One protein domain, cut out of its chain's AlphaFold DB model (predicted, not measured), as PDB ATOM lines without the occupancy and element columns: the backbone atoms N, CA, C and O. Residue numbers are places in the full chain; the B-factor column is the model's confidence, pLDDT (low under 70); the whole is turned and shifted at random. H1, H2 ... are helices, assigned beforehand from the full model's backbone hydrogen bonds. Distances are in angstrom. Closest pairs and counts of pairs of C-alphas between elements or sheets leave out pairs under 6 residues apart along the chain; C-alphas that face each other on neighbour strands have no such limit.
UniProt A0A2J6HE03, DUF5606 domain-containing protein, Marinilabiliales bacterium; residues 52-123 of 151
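What this domain is: This is residues 52 to 123 of the 151 residues of the protein "DUF5606 domain-containing protein" of Marinilabiliales bacterium (UniProt A0A2J6HE03). Three helices make a small compact cluster with their centres in a triangle, each set at a steep angle or about perpendicular to the others and not side by side in a bundle. The longest helix, H3, has H2 at its beginning, while H1 comes near it farther along; before H1, the first stretch folds back on itself in a short antiparallel pairing of residues 52 to 53 with 60 to 61. The printed part has 72 residues, with named helices H1, H2 and H3 in that order and no named strand: the class is all helix. It is compact, with a radius of gyration of the C-alphas of 11.2 A, and spans 31 by 25 by 17 A.

Where its parts are: H1 holds residues 62 to 72 and is 15.1 A long, starting with C-alpha 62 at (-48.561, -35.597, 18.183). H2 holds residues 85 to 95, 15.5 A long. H3 holds residues 106 to 121, 22.7 A long, ending with C-alpha 121 at (-35.187, -42.808, 25.940).

How they stand to each other: H1 and H2 only just touch, with 3 pairs of C-alphas within 8 A; the closest C-alphas, of Leu 69 and His 95, are 6.5 A apart. Their lines are about perpendicular, at 77 degrees. H1 and H3 are close but not clearly touching; their closest C-alphas, of Phe 66 and Tyr 116, are 6.4 A apart. They run the same way at a steep tilt of 68 degrees, only just short of about perpendicular. H3 touches H2 with residues 106 to 110 alone; the closest C-alphas, of Lys 85 and Pro 106, are 5.9 A apart. These two run the same way at a steep tilt of 58 degrees. In H1, H2 and H3 every O i to N i+4 pair is within hydrogen-bond range.

The domain as a whole: The C-alphas of Asp 102 and His 122, the two farthest apart, are 31.7 A apart. The printed part has no cut. The link from H1 to H2, residues 73 to 84, is long; that from H2 to H3 is short. Mean pLDDT of the printed part is 93.7, and no printed residue is under 70.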
ATOM      1  N   SER A  52     -49.792 -30.700  15.965       94.44
ATOM      2  CA  SER A  52     -50.363 -31.742  15.118       94.44
ATOM      3  C   SER A  52     -49.559 -31.915  13.826       94.44
ATOM      4  O   SER A  52     -48.760 -31.058  13.432       94.44
ATOM      5  N   ILE A  53     -49.741 -33.066  13.185       94.38
ATOM      6  CA  ILE A  53     -49.242 -33.398  11.853       94.38
ATOM      7  C   ILE A  53     -50.420 -33.339  10.882       94.38
ATOM      8  O   ILE A  53     -51.500 -33.852  11.173       94.38
ATOM      9  N   PHE A  54     -50.197 -32.742   9.712       94.56
ATOM     10  CA  PHE A  54     -51.186 -32.741   8.641       94.56
ATOM     11  C   PHE A  54     -51.395 -34.160   8.115       94.56
ATOM     12  O   PHE A  54     -50.432 -34.861   7.787       94.56
ATOM     13  N   THR A  55     -52.656 -34.561   8.019       93.81
ATOM     14  CA  THR A  55     -53.069 -35.804   7.372       93.81
ATOM     15  C   THR A  55     -53.950 -35.484   6.168       93.81
ATOM     16  O   THR A  55     -54.307 -34.331   5.921       93.81
ATOM     17  N   THR A  56     -54.287 -36.515   5.401       90.12
ATOM     18  CA  THR A  56     -55.241 -36.425   4.288       90.12
ATOM     19  C   THR A  56     -56.665 -36.052   4.730       90.12
ATOM     20  O   THR A  56     -57.460 -35.621   3.894       90.12
ATOM     21  N   GLY A  57     -56.985 -36.207   6.018       89.06
ATOM     22  CA  GLY A  57     -58.238 -35.784   6.640       89.06
ATOM     23  C   GLY A  57     -57.991 -34.703   7.688       89.06
ATOM     24  O   GLY A  57     -57.475 -33.630   7.371       89.06
ATOM     25  N   ASP A  58     -58.370 -34.994   8.931       90.50
ATOM     26  CA  ASP A  58     -58.159 -34.103  10.071       90.50
ATOM     27  C   ASP A  58     -56.714 -34.164  10.584       90.50
ATOM     28  O   ASP A  58     -56.058 -35.209  10.569       90.50
ATOM     29  N   ASP A  59     -56.203 -33.029  11.055       92.94
ATOM     30  CA  ASP A  59     -54.850 -32.952  11.599       92.94
ATOM     31  C   ASP A  59     -54.715 -33.882  12.814       92.94
ATOM     32  O   ASP A  59     -55.506 -33.819  13.753       92.94
ATOM     33  N   MET A  60     -53.682 -34.725  12.823       93.44
ATOM     34  CA  MET A  60     -53.476 -35.703  13.887       93.44
ATOM     35  C   MET A  60     -52.560 -35.120  14.972       93.44
ATOM     36  O   MET A  60     -51.417 -34.758  14.665       93.44
ATOM     37  N   PRO A  61     -52.999 -35.031  16.241       94.31
ATOM     38  CA  PRO A  61     -52.156 -34.585  17.345       94.31
ATOM     39  C   PRO A  61     -50.902 -35.446  17.500       94.31
ATOM     40  O   PRO A  61     -50.920 -36.659  17.283       94.31
ATOM     41  N   LEU A  62     -49.798 -34.845  17.954       93.69
ATOM     42  CA  LEU A  62     -48.561 -35.597  18.183       93.69
ATOM     43  C   LEU A  62     -48.715 -36.727  19.208       93.69
ATOM     44  O   LEU A  62     -47.987 -37.712  19.115       93.69
ATOM     45  N   ALA A  63     -49.642 -36.601  20.163       91.75
ATOM     46  CA  ALA A  63     -49.969 -37.672  21.104       91.75
ATOM     47  C   ALA A  63     -50.344 -38.965  20.362       91.75
ATOM     48  O   ALA A  63     -49.703 -39.996  20.566       91.75
ATOM     49  N   ASP A  64     -51.295 -38.869  19.431       92.00
ATOM     50  CA  ASP A  64     -51.760 -39.996  18.625       92.00
ATOM     51  C   ASP A  64     -50.670 -40.507  17.684       92.00
ATOM     52  O   ASP A  64     -50.433 -41.713  17.603       92.00
ATOM     53  N   VAL A  65     -49.942 -39.602  17.018       93.69
ATOM     54  CA  VAL A  65     -48.836 -39.986  16.125       93.69
ATOM     55  C   VAL A  65     -47.783 -40.793  16.889       93.69
ATOM     56  O   VAL A  65     -47.353 -41.854  16.432       93.69
ATOM     57  N   PHE A  66     -47.367 -40.329  18.071       94.44
ATOM     58  CA  PHE A  66     -46.395 -41.045  18.892       94.44
ATOM     59  C   PHE A  66     -46.944 -42.364  19.424       94.44
ATOM     60  O   PHE A  66     -46.186 -43.330  19.488       94.44
ATOM     61  N   ALA A  67     -48.233 -42.440  19.753       92.06
ATOM     62  CA  ALA A  67     -48.859 -43.683  20.174       92.06
ATOM     63  C   ALA A  67     -48.897 -44.726  19.046       92.06
ATOM     64  O   ALA A  67     -48.548 -45.890  19.264       92.06
ATOM     65  N   VAL A  68     -49.251 -44.317  17.822       92.69
ATOM     66  CA  VAL A  68     -49.218 -45.173  16.625       92.69
ATOM     67  C   VAL A  68     -47.799 -45.672  16.361       92.69
ATOM     68  O   VAL A  68     -47.596 -46.879  16.192       92.69
ATOM     69  N   LEU A  69     -46.810 -44.772  16.382       93.88
ATOM     70  CA  LEU A  69     -45.402 -45.132  16.211       93.88
ATOM     71  C   LEU A  69     -44.934 -46.096  17.305       93.88
ATOM     72  O   LEU A  69     -44.350 -47.125  16.985       93.88
ATOM     73  N   PHE A  70     -45.256 -45.831  18.572       93.19
ATOM     74  CA  PHE A  70     -44.899 -46.704  19.691       93.19
ATOM     75  C   PHE A  70     -45.474 -48.107  19.528       93.19
ATOM     76  O   PHE A  70     -44.750 -49.086  19.700       93.19
ATOM     77  N   LYS A  71     -46.758 -48.220  19.160       91.75
ATOM     78  CA  LYS A  71     -47.425 -49.509  18.926       91.75
ATOM     79  C   LYS A  71     -46.762 -50.269  17.777       91.75
ATOM     80  O   LYS A  71     -46.438 -51.442  17.939       91.75
ATOM     81  N   LYS A  72     -46.519 -49.614  16.637       92.62
ATOM     82  CA  LYS A  72     -45.908 -50.258  15.459       92.62
ATOM     83  C   LYS A  72     -44.440 -50.638  15.674       92.62
ATOM     84  O   LYS A  72     -44.010 -51.683  15.196       92.62
ATOM     85  N   LEU A  73     -43.696 -49.824  16.421       93.12
ATOM     86  CA  LEU A  73     -42.281 -50.037  16.732       93.12
ATOM     87  C   LEU A  73     -42.065 -50.853  18.011       93.12
ATOM     88  O   LEU A  73     -40.930 -51.006  18.444       93.12
ATOM     89  N   ASN A  74     -43.126 -51.368  18.640       90.56
ATOM     90  CA  ASN A  74     -43.061 -52.129  19.894       90.56
ATOM     91  C   ASN A  74     -42.287 -51.404  21.017       90.56
ATOM     92  O   ASN A  74     -41.543 -52.023  21.778       90.56
ATOM     93  N   GLY A  75     -42.448 -50.081  21.109       89.56
ATOM     94  CA  GLY A  75     -41.758 -49.237  22.087       89.56
ATOM     95  C   GLY A  75     -40.277 -48.985  21.792       89.56
ATOM     96  O   GLY A  75     -39.550 -48.503  22.664       89.56
ATOM     97  N   GLU A  76     -39.810 -49.298  20.583       93.19
ATOM     98  CA  GLU A  76     -38.455 -48.986  20.138       93.19
ATOM     99  C   GLU A  76     -38.363 -47.599  19.488       93.19
ATOM    100  O   GLU A  76     -39.361 -46.936  19.186       93.19
ATOM    101  N   LYS A  77     -37.122 -47.143  19.293       94.75
ATOM    102  CA  LYS A  77     -36.814 -45.887  18.604       94.75
ATOM    103  C   LYS A  77     -37.218 -45.959  17.131       94.75
ATOM    104  O   LYS A  77     -37.110 -47.003  16.498       94.75
ATOM    105  N   ALA A  78     -37.614 -44.815  16.589       95.19
ATOM    106  CA  ALA A  78     -37.840 -44.632  15.165       95.19
ATOM    107  C   ALA A  78     -36.508 -44.524  14.403       95.19
ATOM    108  O   ALA A  78     -35.421 -44.533  14.994       95.19
ATOM    109  N   ILE A  79     -36.613 -44.380  13.081       96.06
ATOM    110  CA  ILE A  79     -35.488 -44.136  12.172       96.06
ATOM    111  C   ILE A  79     -34.587 -42.971  12.631       96.06
ATOM    112  O   ILE A  79     -35.018 -42.075  13.366       96.06
ATOM    113  N   ASP A  80     -33.320 -42.974  12.199       95.38
ATOM    114  CA  ASP A  80     -32.396 -41.868  12.463       95.38
ATOM    115  C   ASP A  80     -32.956 -40.563  11.860       95.38
ATOM    116  O   ASP A  80     -33.118 -40.465  10.643       95.38
ATOM    117  N   PRO A  81     -33.196 -39.507  12.660       93.25
ATOM    118  CA  PRO A  81     -33.651 -38.214  12.144       93.25
ATOM    119  C   PRO A  81     -32.669 -37.543  11.167       93.25
ATOM    120  O   PRO A  81     -32.978 -36.512  10.569       93.25
ATOM    121  N   LYS A  82     -31.446 -38.060  11.024       93.56
ATOM    122  CA  LYS A  82     -30.454 -37.586  10.050       93.56
ATOM    123  C   LYS A  82     -30.519 -38.313   8.710       93.56
ATOM    124  O   LYS A  82     -29.805 -37.880   7.801       93.56
ATOM    125  N   SER A  83     -31.363 -39.335   8.584       94.38
ATOM    126  CA  SER A  83     -31.651 -40.009   7.320       94.38
ATOM    127  C   SER A  83     -32.089 -39.035   6.230       94.38
ATOM    128  O   SER A  83     -32.486 -37.881   6.478       94.38
ATOM    129  N   ASP A  84     -31.951 -39.484   4.986       95.12
ATOM    130  CA  ASP A  84     -32.335 -38.675   3.841       95.12
ATOM    131  C   ASP A  84     -33.860 -38.543   3.726       95.12
ATOM    132  O   ASP A  84     -34.630 -39.247   4.375       95.12
ATOM    133  N   LYS A  85     -34.314 -37.584   2.910       94.19
ATOM    134  CA  LYS A  85     -35.745 -37.293   2.758       94.19
ATOM    135  C   LYS A  85     -36.547 -38.545   2.385       94.19
ATOM    136  O   LYS A  85     -37.635 -38.719   2.918       94.19
ATOM    137  N   TYR A  86     -36.050 -39.353   1.454       94.94
ATOM    138  CA  TYR A  86     -36.793 -40.491   0.923       94.94
ATOM    139  C   TYR A  86     -36.952 -41.578   1.981       94.94
ATOM    140  O   TYR A  86     -38.039 -42.124   2.115       94.94
ATOM    141  N   GLU A  87     -35.913 -41.826   2.783       95.94
ATOM    142  CA  GLU A  87     -35.989 -42.741   3.928       95.94
ATOM    143  C   GLU A  87     -37.009 -42.276   4.975       95.94
ATOM    144  O   GLU A  87     -37.815 -43.073   5.448       95.94
ATOM    145  N   LEU A  88     -37.015 -40.980   5.309       95.56
ATOM    146  CA  LEU A  88     -37.971 -40.425   6.274       95.56
ATOM    147  C   LEU A  88     -39.419 -40.520   5.775       95.56
ATOM    148  O   LEU A  88     -40.314 -40.802   6.565       95.56
ATOM    149  N   PHE A  89     -39.643 -40.281   4.480       94.81
ATOM    150  CA  PHE A  89     -40.967 -40.340   3.855       94.81
ATOM    151  C   PHE A  89     -41.458 -41.790   3.783       94.81
ATOM    152  O   PHE A  89     -42.544 -42.082   4.266       94.81
ATOM    153  N   ALA A  90     -40.617 -42.714   3.310       95.81
ATOM    154  CA  ALA A  90     -40.953 -44.136   3.268       95.81
ATOM    155  C   ALA A  90     -41.282 -44.698   4.661       95.81
ATOM    156  O   ALA A  90     -42.191 -45.512   4.809       95.81
ATOM    157  N   PHE A  91     -40.576 -44.232   5.698       95.88
ATOM    158  CA  PHE A  91     -40.875 -44.613   7.076       95.88
ATOM    159  C   PHE A  91     -42.261 -44.126   7.521       95.88
ATOM    160  O   PHE A  91     -42.991 -44.881   8.168       95.88
ATOM    161  N   MET A  92     -42.639 -42.893   7.162       94.81
ATOM    162  CA  MET A  92     -43.988 -42.374   7.404       94.81
ATOM    163  C   MET A  92     -45.041 -43.147   6.610       94.81
ATOM    164  O   MET A  92     -46.037 -43.533   7.200       94.81
ATOM    165  N   ASP A  93     -44.813 -43.467   5.336       94.38
ATOM    166  CA  ASP A  93     -45.769 -44.238   4.526       94.38
ATOM    167  C   ASP A  93     -46.056 -45.626   5.121       94.38
ATOM    168  O   ASP A  93     -47.186 -46.113   5.106       94.38
ATOM    169  N   GLU A  94     -45.036 -46.272   5.690       94.38
ATOM    170  CA  GLU A  94     -45.175 -47.572   6.349       94.38
ATOM    171  C   GLU A  94     -45.926 -47.469   7.693       94.38
ATOM    172  O   GLU A  94     -46.775 -48.307   8.040       94.38
ATOM    173  N   HIS A  95     -45.639 -46.425   8.476       93.38
ATOM    174  CA  HIS A  95     -46.092 -46.331   9.865       93.38
ATOM    175  C   HIS A  95     -47.330 -45.448  10.071       93.38
ATOM    176  O   HIS A  95     -48.133 -45.743  10.955       93.38
ATOM    177  N   LEU A  96     -47.559 -44.457   9.226       92.12
ATOM    178  CA  LEU A  96     -48.690 -43.537   9.256       92.12
ATOM    179  C   LEU A  96     -49.105 -43.179   7.813       92.12
ATOM    180  O   LEU A  96     -48.891 -42.052   7.389       92.12
ATOM    181  N   PRO A  97     -49.706 -44.112   7.048       92.19
ATOM    182  CA  PRO A  97     -50.007 -43.925   5.619       92.19
ATOM    183  C   PRO A  97     -51.008 -42.799   5.319       92.19
ATOM    184  O   PRO A  97     -51.185 -42.418   4.169       92.19
ATOM    185  N   GLU A  98     -51.696 -42.294   6.339       92.56
ATOM    186  CA  GLU A  98     -52.681 -41.217   6.240       92.56
ATOM    187  C   GLU A  98     -52.072 -39.805   6.276       92.56
ATOM    188  O   GLU A  98     -52.805 -38.840   6.065       92.56
ATOM    189  N   TRP A  99     -50.762 -39.666   6.520       94.56
ATOM    190  CA  TRP A  99     -50.069 -38.373   6.560       94.56
ATOM    191  C   TRP A  99     -50.080 -37.635   5.209       94.56
ATOM    192  O   TRP A  99     -50.153 -38.247   4.145       94.56
ATOM    193  N   ASP A 100     -50.001 -36.303   5.247       94.19
ATOM    194  CA  ASP A 100     -49.978 -35.461   4.047       94.19
ATOM    195  C   ASP A 100     -48.534 -35.090   3.655       94.19
ATOM    196  O   ASP A 100     -47.907 -34.210   4.258       94.19
ATOM    197  N   GLU A 101     -48.000 -35.760   2.629       92.69
ATOM    198  CA  GLU A 101     -46.626 -35.552   2.148       92.69
ATOM    199  C   GLU A 101     -46.376 -34.177   1.505       92.69
ATOM    200  O   GLU A 101     -45.230 -33.708   1.465       92.69
ATOM    201  N   ASP A 102     -47.427 -33.514   1.013       92.31
ATOM    202  CA  ASP A 102     -47.344 -32.204   0.366       92.31
ATOM    203  C   ASP A 102     -47.262 -31.077   1.406       92.31
ATOM    204  O   ASP A 102     -46.629 -30.038   1.170       92.31
ATOM    205  N   ARG A 103     -47.882 -31.277   2.576       93.56
ATOM    206  CA  ARG A 103     -47.942 -30.288   3.663       93.56
ATOM    207  C   ARG A 103     -46.877 -30.489   4.734       93.56
ATOM    208  O   ARG A 103     -46.533 -29.529   5.427       93.56
ATOM    209  N   VAL A 104     -46.346 -31.701   4.888       94.44
ATOM    210  CA  VAL A 104     -45.350 -32.018   5.919       94.44
ATOM    211  C   VAL A 104     -43.938 -31.966   5.341       94.44
ATOM    212  O   VAL A 104     -43.518 -32.792   4.528       94.44
ATOM    213  N   TYR A 105     -43.141 -30.997   5.796       94.00
ATOM    214  CA  TYR A 105     -41.777 -30.848   5.301       94.00
ATOM    215  C   TYR A 105     -40.821 -31.882   5.913       94.00
ATOM    216  O   TYR A 105     -40.968 -32.276   7.074       94.00
ATOM    217  N   PRO A 106     -39.720 -32.226   5.213       94.06
ATOM    218  CA  PRO A 106     -38.697 -33.115   5.761       94.06
ATOM    219  C   PRO A 106     -38.133 -32.621   7.097       94.06
ATOM    220  O   PRO A 106     -37.794 -33.423   7.956       94.06
ATOM    221  N   SER A 107     -38.033 -31.304   7.306       93.44
ATOM    222  CA  SER A 107     -37.588 -30.737   8.585       93.44
ATOM    223  C   SER A 107     -38.520 -31.055   9.749       93.44
ATOM    224  O   SER A 107     -38.046 -31.141  10.879       93.44
ATOM    225  N   ASP A 108     -39.816 -31.205   9.493       93.69
ATOM    226  CA  ASP A 108     -40.803 -31.508  10.523       93.69
ATOM    227  C   ASP A 108     -40.783 -32.995  10.860       93.69
ATOM    228  O   ASP A 108     -40.749 -33.327  12.040       93.69
ATOM    229  N   LEU A 109     -40.594 -33.873   9.868       95.38
ATOM    230  CA  LEU A 109     -40.304 -35.292  10.118       95.38
ATOM    231  C   LEU A 109     -39.034 -35.478  10.958       95.38
ATOM    232  O   LEU A 109     -39.016 -36.233  11.927       95.38
ATOM    233  N   LYS A 110     -37.969 -34.725  10.655       94.94
ATOM    234  CA  LYS A 110     -36.738 -34.760  11.462       94.94
ATOM    235  C   LYS A 110     -36.986 -34.361  12.912       94.94
ATOM    236  O   LYS A 110     -36.432 -34.981  13.819       94.94
ATOM    237  N   LYS A 111     -37.803 -33.331  13.153       94.44
ATOM    238  CA  LYS A 111     -38.193 -32.938  14.516       94.44
ATOM    239  C   LYS A 111     -39.031 -34.030  15.177       94.44
ATOM    240  O   LYS A 111     -38.681 -34.436  16.276       94.44
ATOM    241  N   LEU A 112     -40.049 -34.540  14.483       95.56
ATOM    242  CA  LEU A 112     -40.952 -35.591  14.949       95.56
ATOM    243  C   LEU A 112     -40.175 -36.810  15.458       95.56
ATOM    244  O   LEU A 112     -40.310 -37.179  16.622       95.56
ATOM    245  N   PHE A 113     -39.296 -37.383  14.631       96.19
ATOM    246  CA  PHE A 113     -38.513 -38.560  15.018       96.19
ATOM    247  C   PHE A 113     -37.478 -38.254  16.101       96.19
ATOM    248  O   PHE A 113     -37.228 -39.088  16.969       96.19
ATOM    249  N   THR A 114     -36.897 -37.047  16.106       95.88
ATOM    250  CA  THR A 114     -36.010 -36.617  17.200       95.88
ATOM    251  C   THR A 114     -36.768 -36.593  18.525       95.88
ATOM    252  O   THR A 114     -36.274 -37.106  19.525       95.88
ATOM    253  N   TRP A 115     -37.968 -36.014  18.541       95.81
ATOM    254  CA  TRP A 115     -38.808 -35.918  19.729       95.81
ATOM    255  C   TRP A 115     -39.280 -37.286  20.198       95.81
ATOM    256  O   TRP A 115     -39.070 -37.613  21.362       95.81
ATOM    257  N   TYR A 116     -39.810 -38.111  19.294       95.69
ATOM    258  CA  TYR A 116     -40.205 -39.485  19.596       95.69
ATOM    259  C   TYR A 116     -39.052 -40.271  20.235       95.69
ATOM    260  O   TYR A 116     -39.209 -40.838  21.314       95.69
ATOM    261  N   ASN A 117     -37.854 -40.219  19.644       95.62
ATOM    262  CA  ASN A 117     -36.689 -40.929  20.171       95.62
ATOM    263  C   ASN A 117     -36.277 -40.440  21.569       95.62
ATOM    264  O   ASN A 117     -35.933 -41.267  22.413       95.62
ATOM    265  N   ILE A 118     -36.351 -39.131  21.841       95.44
ATOM    266  CA  ILE A 118     -36.108 -38.578  23.186       95.44
ATOM    267  C   ILE A 118     -37.163 -39.090  24.178       95.44
ATOM    268  O   ILE A 118     -36.825 -39.471  25.297       95.44
ATOM    269  N   LEU A 119     -38.437 -39.125  23.785       94.25
ATOM    270  CA  LEU A 119     -39.511 -39.607  24.656       94.25
ATOM    271  C   LEU A 119     -39.350 -41.100  24.985       94.25
ATOM    272  O   LEU A 119     -39.535 -41.481  26.141       94.25
ATOM    273  N   ILE A 120     -38.937 -41.925  24.015       94.25
ATOM    274  CA  ILE A 120     -38.605 -43.345  24.228       94.25
ATOM    275  C   ILE A 120     -37.440 -43.507  25.209       94.25
ATOM    276  O   ILE A 120     -37.532 -44.298  26.147       94.25
ATOM    277  N   GLU A 121     -36.356 -42.740  25.046       93.19
ATOM    278  CA  GLU A 121     -35.187 -42.808  25.940       93.19
ATOM    279  C   GLU A 121     -35.541 -42.531  27.404       93.19
ATOM    280  O   GLU A 121     -34.990 -43.161  28.308       93.19
ATOM    281  N   HIS A 122     -36.484 -41.617  27.634       91.94
ATOM    282  CA  HIS A 122     -36.946 -41.238  28.969       91.94
ATOM    283  C   HIS A 122     -38.177 -42.016  29.444       91.94
ATOM    284  O   HIS A 122     -38.654 -41.752  30.546       91.94
ATOM    285  N   LYS A 123     -38.679 -42.976  28.652       89.88
ATOM    286  CA  LYS A 123     -39.901 -43.749  28.939       89.88
ATOM    287  C   LYS A 123     -41.105 -42.846  29.239       89.88
ATOM    288  O   LYS A 123     -41.839 -43.065  30.196       89.88
TER     289      LYS A 123